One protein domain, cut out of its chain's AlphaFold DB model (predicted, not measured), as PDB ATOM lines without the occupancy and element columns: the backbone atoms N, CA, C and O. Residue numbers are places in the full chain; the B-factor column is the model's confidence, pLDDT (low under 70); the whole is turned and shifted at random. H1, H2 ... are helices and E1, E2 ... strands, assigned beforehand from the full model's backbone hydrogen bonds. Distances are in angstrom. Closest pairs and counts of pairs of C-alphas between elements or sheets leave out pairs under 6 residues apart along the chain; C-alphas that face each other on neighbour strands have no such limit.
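Overview. This is residues 4 to 87 of the 127 residues of an uncharacterized protein of Bryobacteraceae bacterium (UniProt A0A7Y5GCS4). One twisted sheet of five antiparallel strands stands between two helices, the long H1 along one face and the short H2 slantwise over the other. H1 covers the sheet at E3 and E4, and H2 covers it chiefly at E3, towards the end where that strand begins. The printed part has 84 residues, with two named helices and five named strands in the order H1, E1, E2, H2, E3, E4, E5; across the sheet the order is E2, E1, E3, E4, E5, and the class is mixed, helices and strands. The whole is compact, with a radius of gyration of the C-alphas of 12.2 A and spans of 34 by 23 by 19 A.

Arrangement. H1, residues 4 to 20, is on the sheet at a height of 8.1 A, over E3, residues 57 to 66, and E4, residues 69 to 76. It runs along the strands, at 25 degrees to E3 on the local plane. Its closest C-alphas to E4 are those of Phe 12 and Val 72, 6.0 A apart. E1, residues 28 to 33, and E2, residues 38 to 42, form a hairpin, with N 29 and O 41 within hydrogen-bond range at 2.8 A. H2, residues 48 to 55, is on the opposite face from H1, at a height of 8.4 A over the sheet. It lies over E3, slantwise to the strands at 44 degrees on the local plane, and the closest C-alphas of the two are those of Leu 48 and Val 60, 6.4 A apart. H1 and H2 are apart. E2, H2 and E3 make a split strand-helix-strand unit, two strands running the same way with E1 between them in the sheet, and its crossover is right-handed. E1 and E3 are antiparallel at 167 degrees, with N 30 and O 61 at 2.8 A. E3, E4 and E5, residues 79 to 84, form a meander, each strand the antiparallel neighbour of the one before; N 62 and O 73 are 2.8 A apart, as are N 74 and O 81. E2 and E5 are the edge strands. In H1 and H2 every O i to N i+4 pair is within hydrogen-bond range.

Along the chain. H1 begins at C-alpha 4, (-41.530, -59.143, 46.281), and measures 24.3 A from first to last C-alpha. E1 measures 16.3 A, E2 13.4 A and H2 10.4 A. E3, the longest strand by residues, begins at C-alpha 57, (-50.944, -53.867, 51.641), and measures 25.5 A. E4 measures 23.3 A, and E5 measures 17.1 A, ending at C-alpha 84, (-30.922, -47.459, 43.231).

Size, cuts and confidence. The two C-alphas farthest apart are those of Gly 35 and Thr 87, at 35.6 A. The printed part has no cut and no long link; the link from H1 to E1 is short, with 7 residues, and the others are tight. The mean pLDDT of the printed part is 87.9, and residues 86 to 87 are under 70.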
ATOM      1  N   PHE A   4     -41.853 -60.469  45.746       93.81
ATOM      2  CA  PHE A   4     -41.530 -59.143  46.281       93.81
ATOM      3  C   PHE A   4     -40.339 -58.474  45.569       93.81
ATOM      4  O   PHE A   4     -40.401 -57.319  45.166       93.81
ATOM      5  N   MET A   5     -39.262 -59.223  45.365       94.88
ATOM      6  CA  MET A   5     -38.036 -58.728  44.738       94.88
ATOM      7  C   MET A   5     -38.154 -58.689  43.209       94.88
ATOM      8  O   MET A   5     -37.608 -57.790  42.586       94.88
ATOM      9  N   GLU A   6     -38.911 -59.610  42.605       94.81
ATOM     10  CA  GLU A   6     -39.232 -59.569  41.168       94.81
ATOM     11  C   GLU A   6     -40.073 -58.341  40.813       94.81
ATOM     12  O   GLU A   6     -39.802 -57.675  39.817       94.81
ATOM     13  N   ASN A   7     -41.062 -58.012  41.646       94.62
ATOM     14  CA  ASN A   7     -41.856 -56.799  41.493       94.62
ATOM     15  C   ASN A   7     -40.985 -55.551  41.655       94.62
ATOM     16  O   ASN A   7     -41.057 -54.670  40.807       94.62
ATOM     17  N   ALA A   8     -40.135 -55.492  42.688       96.06
ATOM     18  CA  ALA A   8     -39.216 -54.369  42.884       96.06
ATOM     19  C   ALA A   8     -38.302 -54.150  41.668       96.06
ATOM     20  O   ALA A   8     -38.198 -53.025  41.189       96.06
ATOM     21  N   ALA A   9     -37.712 -55.223  41.129       95.25
ATOM     22  CA  ALA A   9     -36.839 -55.153  39.959       95.25
ATOM     23  C   ALA A   9     -37.581 -54.657  38.707       95.25
ATOM     24  O   ALA A   9     -37.088 -53.774  38.016       95.25
ATOM     25  N   ARG A  10     -38.794 -55.166  38.445       95.19
ATOM     26  CA  ARG A  10     -39.621 -54.713  37.309       95.19
ATOM     27  C   ARG A  10     -40.061 -53.255  37.446       95.19
ATOM     28  O   ARG A  10     -40.106 -52.533  36.457       95.19
ATOM     29  N   ILE A  11     -40.405 -52.824  38.661       94.69
ATOM     30  CA  ILE A  11     -40.765 -51.426  38.943       94.69
ATOM     31  C   ILE A  11     -39.552 -50.520  38.727       94.69
ATOM     32  O   ILE A  11     -39.690 -49.455  38.134       94.69
ATOM     33  N   PHE A  12     -38.377 -50.948  39.185       94.44
ATOM     34  CA  PHE A  12     -37.128 -50.217  39.014       94.44
ATOM     35  C   PHE A  12     -36.756 -50.057  37.536       94.44
ATOM     36  O   PHE A  12     -36.573 -48.930  37.094       94.44
ATOM     37  N   GLU A  13     -36.775 -51.139  36.756       92.44
ATOM     38  CA  GLU A  13     -36.521 -51.105  35.306       92.44
ATOM     39  C   GLU A  13     -37.490 -50.161  34.571       92.44
ATOM     40  O   GLU A  13     -37.082 -49.362  33.728       92.44
ATOM     41  N   ALA A  14     -38.781 -50.198  34.923       91.31
ATOM     42  CA  ALA A  14     -39.777 -49.303  34.336       91.31
ATOM     43  C   ALA A  14     -39.525 -47.829  34.700       91.31
ATOM     44  O   ALA A  14     -39.678 -46.946  33.855       91.31
ATOM     45  N   ALA A  15     -39.135 -47.559  35.948       90.81
ATOM     46  CA  ALA A  15     -38.809 -46.215  36.406       90.81
ATOM     47  C   ALA A  15     -37.522 -45.687  35.749       90.81
ATOM     48  O   ALA A  15     -37.494 -44.535  35.320       90.81
ATOM     49  N   GLU A  16     -36.493 -46.521  35.591       89.19
ATOM     50  CA  GLU A  16     -35.290 -46.167  34.829       89.19
ATOM     51  C   GLU A  16     -35.624 -45.850  33.372       89.19
ATOM     52  O   GLU A  16     -35.235 -44.798  32.874       89.19
ATOM     53  N   SER A  17     -36.421 -46.689  32.706       87.50
ATOM     54  CA  SER A  17     -36.820 -46.446  31.316       87.50
ATOM     55  C   SER A  17     -37.603 -45.137  31.149       87.50
ATOM     56  O   SER A  17     -37.388 -44.409  30.178       87.50
ATOM     57  N   ALA A  18     -38.482 -44.802  32.097       85.81
ATOM     58  CA  ALA A  18     -39.222 -43.541  32.081       85.81
ATOM     59  C   ALA A  18     -38.313 -42.320  32.322       85.81
ATOM     60  O   ALA A  18     -38.480 -41.293  31.657       85.81
ATOM     61  N   ALA A  19     -37.341 -42.441  33.230       84.00
ATOM     62  CA  ALA A  19     -36.345 -41.403  33.484       84.00
ATOM     63  C   ALA A  19     -35.432 -41.184  32.263       84.00
ATOM     64  O   ALA A  19     -35.220 -40.041  31.856       84.00
ATOM     65  N   ASP A  20     -34.976 -42.266  31.625       82.69
ATOM     66  CA  ASP A  20     -34.184 -42.235  30.389       82.69
ATOM     67  C   ASP A  20     -34.974 -41.640  29.209       82.69
ATOM     68  O   ASP A  20     -34.385 -41.085  28.286       82.69
ATOM     69  N   ALA A  21     -36.305 -41.695  29.220       83.19
ATOM     70  CA  ALA A  21     -37.139 -41.020  28.222       83.19
ATOM     71  C   ALA A  21     -37.300 -39.504  28.480       83.19
ATOM     72  O   ALA A  21     -38.005 -38.825  27.733       83.19
ATOM     73  N   GLY A  22     -36.672 -38.959  29.530       75.31
ATOM     74  CA  GLY A  22     -36.773 -37.548  29.914       75.31
ATOM     75  C   GLY A  22     -38.055 -37.196  30.674       75.31
ATOM     76  O   GLY A  22     -38.347 -36.016  30.868       75.31
ATOM     77  N   SER A  23     -38.831 -38.193  31.111       76.06
ATOM     78  CA  SER A  23     -40.003 -37.956  31.951       76.06
ATOM     79  C   SER A  23     -39.567 -37.695  33.394       76.06
ATOM     80  O   SER A  23     -38.752 -38.432  33.949       76.06
ATOM     81  N   THR A  24     -40.109 -36.647  34.016       75.69
ATOM     82  CA  THR A  24     -39.926 -36.428  35.457       75.69
ATOM     83  C   THR A  24     -40.913 -37.310  36.209       75.69
ATOM     84  O   THR A  24     -42.125 -37.124  36.102       75.69
ATOM     85  N   LEU A  25     -40.399 -38.266  36.975       76.06
ATOM     86  CA  LEU A  25     -41.197 -39.125  37.835       76.06
ATOM     87  C   LEU A  25     -41.539 -38.385  39.129       76.06
ATOM     88  O   LEU A  25     -40.674 -38.145  39.974       76.06
ATOM     89  N   SER A  26     -42.820 -38.070  39.311       82.62
ATOM     90  CA  SER A  26     -43.361 -37.696  40.620       82.62
ATOM     91  C   SER A  26     -43.105 -38.817  41.631       82.62
ATOM     92  O   SER A  26     -43.055 -39.995  41.263       82.62
ATOM     93  N   ASN A  27     -42.972 -38.473  42.914       87.38
ATOM     94  CA  ASN A  27     -42.814 -39.476  43.966       87.38
ATOM     95  C   ASN A  27     -44.049 -40.391  43.960       87.38
ATOM     96  O   ASN A  27     -45.170 -39.924  44.142       87.38
ATOM     97  N   LEU A  28     -43.876 -41.687  43.711       92.25
ATOM     98  CA  LEU A  28     -44.983 -42.612  43.478       92.25
ATOM     99  C   LEU A  28     -44.931 -43.758  44.477       92.25
ATOM    100  O   LEU A  28     -43.918 -44.429  44.639       92.25
ATOM    101  N   THR A  29     -46.059 -44.036  45.118       94.44
ATOM    102  CA  THR A  29     -46.217 -45.174  46.021       94.44
ATOM    103  C   THR A  29     -47.155 -46.205  45.406       94.44
ATOM    104  O   THR A  29     -48.289 -45.899  45.038       94.44
ATOM    105  N   ILE A  30     -46.683 -47.443  45.307       93.88
ATOM    106  CA  ILE A  30     -47.397 -48.585  44.741       93.88
ATOM    107  C   ILE A  30     -47.718 -49.548  45.881       93.88
ATOM    108  O   ILE A  30     -46.820 -50.105  46.510       93.88
ATOM    109  N   LEU A  31     -49.002 -49.767  46.138       92.88
ATOM    110  CA  LEU A  31     -49.485 -50.730  47.120       92.88
ATOM    111  C   LEU A  31     -50.036 -51.946  46.385       92.88
ATOM    112  O   LEU A  31     -50.889 -51.809  45.508       92.88
ATOM    113  N   ILE A  32     -49.576 -53.133  46.765       92.50
ATOM    114  CA  ILE A  32     -50.094 -54.403  46.262       92.50
ATOM    115  C   ILE A  32     -50.706 -55.159  47.438       92.50
ATOM    116  O   ILE A  32     -50.010 -55.581  48.365       92.50
ATOM    117  N   ASN A  33     -52.022 -55.335  47.399       88.12
ATOM    118  CA  ASN A  33     -52.760 -56.084  48.410       88.12
ATOM    119  C   ASN A  33     -52.475 -57.587  48.295       88.12
ATOM    120  O   ASN A  33     -52.061 -58.085  47.249       88.12
ATOM    121  N   THR A  34     -52.750 -58.340  49.357       82.69
ATOM    122  CA  THR A  34     -52.589 -59.807  49.375       82.69
ATOM    123  C   THR A  34     -53.437 -60.520  48.315       82.69
ATOM    124  O   THR A  34     -53.016 -61.545  47.791       82.69
ATOM    125  N   GLY A  35     -54.581 -59.941  47.935       82.44
ATOM    126  CA  GLY A  35     -55.415 -60.396  46.815       82.44
ATOM    127  C   GLY A  35     -54.928 -59.972  45.421       82.44
ATOM    128  O   GLY A  35     -55.635 -60.190  44.445       82.44
ATOM    129  N   GLY A  36     -53.762 -59.325  45.310       82.94
ATOM    130  CA  GLY A  36     -53.170 -58.894  44.038       82.94
ATOM    131  C   GLY A  36     -53.669 -57.550  43.498       82.94
ATOM    132  O   GLY A  36     -53.160 -57.087  42.484       82.94
ATOM    133  N   GLY A  37     -54.625 -56.899  44.170       88.56
ATOM    134  CA  GLY A  37     -55.084 -55.559  43.801       88.56
ATOM    135  C   GLY A  37     -53.963 -54.525  43.919       88.56
ATOM    136  O   GLY A  37     -53.278 -54.478  44.941       88.56
ATOM    137  N   ILE A  38     -53.795 -53.701  42.882       91.69
ATOM    138  CA  ILE A  38     -52.741 -52.684  42.793       91.69
ATOM    139  C   ILE A  38     -53.367 -51.300  42.961       91.69
ATOM    140  O   ILE A  38     -54.353 -50.972  42.301       91.69
ATOM    141  N   ARG A  39     -52.784 -50.476  43.833       90.81
ATOM    142  CA  ARG A  39     -53.145 -49.067  44.009       90.81
ATOM    143  C   ARG A  39     -51.906 -48.200  43.844       90.81
ATOM    144  O   ARG A  39     -50.881 -48.471  44.459       90.81
ATOM    145  N   LEU A  40     -52.036 -47.146  43.050       91.75
ATOM    146  CA  LEU A  40     -51.004 -46.138  42.847       91.75
ATOM    147  C   LEU A  40     -51.410 -44.861  43.581       91.75
ATOM    148  O   LEU A  40     -52.571 -44.452  43.516       91.75
ATOM    149  N   VAL A  41     -50.468 -44.254  44.297       89.69
ATOM    150  CA  VAL A  41     -50.662 -43.005  45.038       89.69
ATOM    151  C   VAL A  41     -49.473 -42.096  44.755       89.69
ATOM    152  O   VAL A  41     -48.346 -42.433  45.112       89.69
ATOM    153  N   ALA A  42     -49.719 -40.966  44.097       88.81
ATOM    154  CA  ALA A  42     -48.707 -39.936  43.890       88.81
ATOM    155  C   ALA A  42     -48.482 -39.130  45.180       88.81
ATOM    156  O   ALA A  42     -49.412 -38.963  45.972       88.81
ATOM    157  N   ASP A  43     -47.247 -38.680  45.378       84.69
ATOM    158  CA  ASP A  43     -46.798 -37.755  46.421       84.69
ATOM    159  C   ASP A  43     -47.267 -38.156  47.828       84.69
ATOM    160  O   ASP A  43     -47.833 -37.380  48.593       84.69
ATOM    161  N   CYS A  44     -47.063 -39.435  48.161       84.56
ATOM    162  CA  CYS A  44     -47.417 -39.987  49.463       84.56
ATOM    163  C   CYS A  44     -46.203 -40.018  50.394       84.56
ATOM    164  O   CYS A  44     -45.283 -40.813  50.187       84.56
ATOM    165  N   ASP A  45     -46.250 -39.229  51.467       84.00
ATOM    166  CA  ASP A  45     -45.165 -39.124  52.457       84.00
ATOM    167  C   ASP A  45     -45.261 -40.125  53.621       84.00
ATOM    168  O   ASP A  45     -44.385 -40.182  54.481       84.00
ATOM    169  N   TRP A  46     -46.309 -40.951  53.664       85.19
ATOM    170  CA  TRP A  46     -46.519 -41.895  54.766       85.19
ATOM    171  C   TRP A  46     -45.417 -42.961  54.833       85.19
ATOM    172  O   TRP A  46     -45.055 -43.507  53.794       85.19
ATOM    173  N   PRO A  47     -44.898 -43.342  56.010       86.00
ATOM    174  CA  PRO A  47     -43.911 -44.418  56.111       86.00
ATOM    175  C   PRO A  47     -44.402 -45.735  55.485       86.00
ATOM    176  O   PRO A  47     -45.585 -46.075  55.571       86.00
ATOM    177  N   LEU A  48     -43.493 -46.502  54.865       85.00
ATOM    178  CA  LEU A  48     -43.827 -47.777  54.208       85.00
ATOM    179  C   LEU A  48     -44.454 -48.792  55.179       85.00
ATOM    180  O   LEU A  48     -45.345 -49.538  54.786       85.00
ATOM    181  N   ASP A  49     -44.009 -48.819  56.438       85.44
ATOM    182  CA  ASP A  49     -44.610 -49.640  57.500       85.44
ATOM    183  C   ASP A  49     -46.060 -49.242  57.797       85.44
ATOM    184  O   ASP A  49     -46.927 -50.111  57.878       85.44
ATOM    185  N   SER A  50     -46.343 -47.942  57.882       84.81
ATOM    186  CA  SER A  50     -47.672 -47.408  58.179       84.81
ATOM    187  C   SER A  50     -48.635 -47.680  57.025       84.81
ATOM    188  O   SER A  50     -49.775 -48.079  57.238       84.81
ATOM    189  N   LEU A  51     -48.162 -47.562  55.780       83.94
ATOM    190  CA  LEU A  51     -48.929 -47.962  54.597       83.94
ATOM    191  C   LEU A  51     -49.245 -49.458  54.589       83.94
ATOM    192  O   LEU A  51     -50.313 -49.863  54.128       83.94
ATOM    193  N   GLN A  52     -48.334 -50.276  55.108       83.19
ATOM    194  CA  GLN A  52     -48.550 -51.707  55.207       83.19
ATOM    195  C   GLN A  52     -49.580 -52.057  56.292       83.19
ATOM    196  O   GLN A  52     -50.491 -52.843  56.032       83.19
ATOM    197  N   ALA A  53     -49.456 -51.453  57.477       82.62
ATOM    198  CA  ALA A  53     -50.324 -51.711  58.624       82.62
ATOM    199  C   ALA A  53     -51.747 -51.158  58.430       82.62
ATOM    200  O   ALA A  53     -52.720 -51.884  58.612       82.62
ATOM    201  N   GLU A  54     -51.873 -49.903  57.997       81.00
ATOM    202  CA  GLU A  54     -53.153 -49.181  57.974       81.00
ATOM    203  C   GLU A  54     -53.959 -49.418  56.692       81.00
ATOM    204  O   GLU A  54     -55.178 -49.250  56.671       81.00
ATOM    205  N   ARG A  55     -53.299 -49.789  55.584       76.19
ATOM    206  CA  ARG A  55     -53.964 -49.959  54.275       76.19
ATOM    207  C   ARG A  55     -54.004 -51.397  53.771       76.19
ATOM    208  O   ARG A  55     -54.455 -51.625  52.650       76.19
ATOM    209  N   GLY A  56     -53.575 -52.357  54.594       78.75
ATOM    210  CA  GLY A  56     -53.689 -53.791  54.307       78.75
ATOM    211  C   GLY A  56     -52.846 -54.264  53.118       78.75
ATOM    212  O   GLY A  56     -53.141 -55.302  52.518       78.75
ATOM    213  N   ALA A  57     -51.812 -53.507  52.750       83.00
ATOM    214  CA  ALA A  57     -50.944 -53.867  51.641       83.00
ATOM    215  C   ALA A  57     -50.059 -55.064  52.023       83.00
ATOM    216  O   ALA A  57     -49.401 -55.076  53.061       83.00
ATOM    217  N   GLY A  58     -50.007 -56.085  51.168       89.50
ATOM    218  CA  GLY A  58     -49.078 -57.205  51.342       89.50
ATOM    219  C   GLY A  58     -47.649 -56.830  50.940       89.50
ATOM    220  O   GLY A  58     -46.684 -57.344  51.504       89.50
ATOM    221  N   MET A  59     -47.522 -55.920  49.972       94.75
ATOM    222  CA  MET A  59     -46.264 -55.338  49.517       94.75
ATOM    223  C   MET A  59     -46.472 -53.852  49.222       94.75
ATOM    224  O   MET A  59     -47.486 -53.476  48.634       94.75
ATOM    225  N   VAL A  60     -45.507 -53.018  49.591       95.38
ATOM    226  CA  VAL A  60     -45.509 -51.580  49.300       95.38
ATOM    227  C   VAL A  60     -44.185 -51.223  48.646       95.38
ATOM    228  O   VAL A  60     -43.140 -51.692  49.095       95.38
ATOM    229  N   TYR A  61     -44.232 -50.397  47.608       95.12
ATOM    230  CA  TYR A  61     -43.054 -49.852  46.946       95.12
ATOM    231  C   TYR A  61     -43.166 -48.339  46.859       95.12
ATOM    232  O   TYR A  61     -44.235 -47.818  46.549       95.12
ATOM    233  N   ARG A  62     -42.064 -47.640  47.097       94.88
ATOM    234  CA  ARG A  62     -41.925 -46.211  46.851       94.88
ATOM    235  C   ARG A  62     -40.891 -46.006  45.765       94.88
ATOM    236  O   ARG A  62     -39.755 -46.442  45.907       94.88
ATOM    237  N   VAL A  63     -41.306 -45.335  44.705       94.06
ATOM    238  CA  VAL A  63     -40.470 -44.901  43.597       94.06
ATOM    239  C   VAL A  63     -40.214 -43.417  43.783       94.06
ATOM    240  O   VAL A  63     -41.149 -42.626  43.881       94.06
ATOM    241  N   SER A  64     -38.947 -43.043  43.828       91.62
ATOM    242  CA  SER A  64     -38.537 -41.647  43.880       91.62
ATOM    243  C   SER A  64     -37.449 -41.401  42.850       91.62
ATOM    244  O   SER A  64     -36.566 -42.237  42.655       91.62
ATOM    245  N   GLN A  65     -37.516 -40.247  42.196       87.12
ATOM    246  CA  GLN A  65     -36.451 -39.754  41.343       87.12
ATOM    247  C   GLN A  65     -35.849 -38.521  42.006       87.12
ATOM    248  O   GLN A  65     -36.556 -37.583  42.378       87.12
ATOM    249  N   ARG A  66     -34.530 -38.528  42.180       81.50
ATOM    250  CA  ARG A  66     -33.775 -37.357  42.633       81.50
ATOM    251  C   ARG A  66     -32.723 -37.050  41.589       81.50
ATOM    252  O   ARG A  66     -31.833 -37.857  41.367       81.50
ATOM    253  N   ALA A  67     -32.831 -35.895  40.939       76.94
ATOM    254  CA  ALA A  67     -31.981 -35.540  39.805       76.94
ATOM    255  C   ALA A  67     -31.930 -36.672  38.755       76.94
ATOM    256  O   ALA A  67     -32.898 -36.880  38.032       76.94
ATOM    257  N   GLN A  68     -30.823 -37.412  38.693       76.06
ATOM    258  CA  GLN A  68     -30.574 -38.470  37.708       76.06
ATOM    259  C   GLN A  68     -30.567 -39.872  38.331       76.06
ATOM    260  O   GLN A  68     -30.245 -40.846  37.660       76.06
ATOM    261  N   THR A  69     -30.909 -39.988  39.612       86.50
ATOM    262  CA  THR A  69     -30.960 -41.268  40.322       86.50
ATOM    263  C   THR A  69     -32.414 -41.685  40.486       86.50
ATOM    264  O   THR A  69     -33.222 -40.931  41.046       86.50
ATOM    265  N   VAL A  70     -32.741 -42.886  40.016       90.81
ATOM    266  CA  VAL A  70     -34.001 -43.567  40.315       90.81
ATOM    267  C   VAL A  70     -33.777 -44.445  41.535       90.81
ATOM    268  O   VAL A  70     -32.762 -45.132  41.637       90.81
ATOM    269  N   ARG A  71     -34.725 -44.413  42.469       93.75
ATOM    270  CA  ARG A  71     -34.690 -45.199  43.698       93.75
ATOM    271  C   ARG A  71     -36.035 -45.863  43.933       93.75
ATOM    272  O   ARG A  71     -37.066 -45.190  43.946       93.75
ATOM    273  N   VAL A  72     -36.014 -47.172  44.163       95.69
ATOM    274  CA  VAL A  72     -37.179 -47.976  44.530       95.69
ATOM    275  C   VAL A  72     -36.938 -48.629  45.883       95.69
ATOM    276  O   VAL A  72     -36.093 -49.509  46.031       95.69
ATOM    277  N   GLU A  73     -37.717 -48.212  46.871       95.38
ATOM    278  CA  GLU A  73     -37.767 -48.812  48.202       95.38
ATOM    279  C   GLU A  73     -38.962 -49.751  48.283       95.38
ATOM    280  O   GLU A  73     -40.083 -49.347  47.996       95.38
ATOM    281  N   GLY A  74     -38.753 -50.997  48.691       95.12
ATOM    282  CA  GLY A  74     -39.825 -51.969  48.877       95.12
ATOM    283  C   GLY A  74     -39.932 -52.442  50.319       95.12
ATOM    284  O   GLY A  74     -38.916 -52.613  50.997       95.12
ATOM    285  N   ARG A  75     -41.151 -52.760  50.759       94.88
ATOM    286  CA  ARG A  75     -41.431 -53.465  52.014       94.88
ATOM    287  C   ARG A  75     -42.472 -54.570  51.831       94.88
ATOM    288  O   ARG A  75     -43.488 -54.377  51.169       94.88
ATOM    289  N   ALA A  76     -42.223 -55.717  52.459       93.38
ATOM    290  CA  ALA A  76     -43.153 -56.836  52.577       93.38
ATOM    291  C   ALA A  76     -43.000 -57.498  53.956       93.38
ATOM    292  O   ALA A  76     -42.203 -58.417  54.158       93.38
ATOM    293  N   GLY A  77     -43.755 -56.995  54.929       89.31
ATOM    294  CA  GLY A  77     -43.738 -57.461  56.313       89.31
ATOM    295  C   GLY A  77     -42.475 -56.972  57.015       89.31
ATOM    296  O   GLY A  77     -42.244 -55.766  57.127       89.31
ATOM    297  N   SER A  78     -41.640 -57.908  57.465       90.06
ATOM    298  CA  SER A  78     -40.313 -57.617  58.024       90.06
ATOM    299  C   SER A  78     -39.228 -57.439  56.960       90.06
ATOM    300  O   SER A  78     -38.117 -57.028  57.285       90.06
ATOM    301  N   ARG A  79     -39.520 -57.757  55.694       92.94
ATOM    302  CA  ARG A  79     -38.547 -57.688  54.600       92.94
ATOM    303  C   ARG A  79     -38.568 -56.311  53.959       92.94
ATOM    304  O   ARG A  79     -39.640 -55.769  53.692       92.94
ATOM    305  N   THR A  80     -37.389 -55.803  53.635       95.06
ATOM    306  CA  THR A  80     -37.198 -54.574  52.865       95.06
ATOM    307  C   THR A  80     -36.263 -54.827  51.686       95.06
ATOM    308  O   THR A  80     -35.510 -55.803  51.669       95.06
ATOM    309  N   CYS A  81     -36.349 -53.983  50.663       95.38
ATOM    310  CA  CYS A  81     -35.378 -53.944  49.573       95.38
ATOM    311  C   CYS A  81     -35.182 -52.506  49.095       95.38
ATOM    312  O   CYS A  81     -36.064 -51.667  49.277       95.38
ATOM    313  N   LEU A  82     -34.023 -52.248  48.500       95.31
ATOM    314  CA  LEU A  82     -33.659 -50.969  47.917       95.31
ATOM    315  C   LEU A  82     -32.973 -51.242  46.578       95.31
ATOM    316  O   LEU A  82     -31.993 -51.983  46.538       95.31
ATOM    317  N   PHE A  83     -33.507 -50.658  45.512       93.81
ATOM    318  CA  PHE A  83     -32.879 -50.596  44.197       93.81
ATOM    319  C   PHE A  83     -32.583 -49.131  43.902       93.81
ATOM    320  O   PHE A  83     -33.453 -48.283  44.089       93.81
ATOM    321  N   GLU A  84     -31.361 -48.827  43.484       92.50
ATOM    322  CA  GLU A  84     -30.922 -47.459  43.231       92.50
ATOM    323  C   GLU A  84     -29.903 -47.444  42.093       92.50
ATOM    324  O   GLU A  84     -29.048 -48.330  42.018       92.50
ATOM    325  N   THR A  85     -30.011 -46.459  41.202       84.69
ATOM    326  CA  THR A  85     -29.059 -46.266  40.102       84.69
ATOM    327  C   THR A  85     -27.971 -45.277  40.509       84.69
ATOM    328  O   THR A  85     -28.269 -44.141  40.873       84.69
ATOM    329  N   GLU A  86     -26.703 -45.649  40.335       66.75
ATOM    330  CA  GLU A  86     -25.565 -44.721  40.362       66.75
ATOM    331  C   GLU A  86     -25.328 -44.148  38.951       66.75
ATOM    332  O   GLU A  86     -24.418 -44.578  38.246       66.75
ATOM    333  N   THR A  87     -26.169 -43.231  38.457       57.44
ATOM    334  CA  THR A  87     -26.019 -42.746  37.068       57.44
ATOM    335  C   THR A  87     -25.259 -41.416  36.976       57.44
ATOM    336  O   THR A  87     -25.652 -40.401  37.543       57.44
TER     337      THR A  87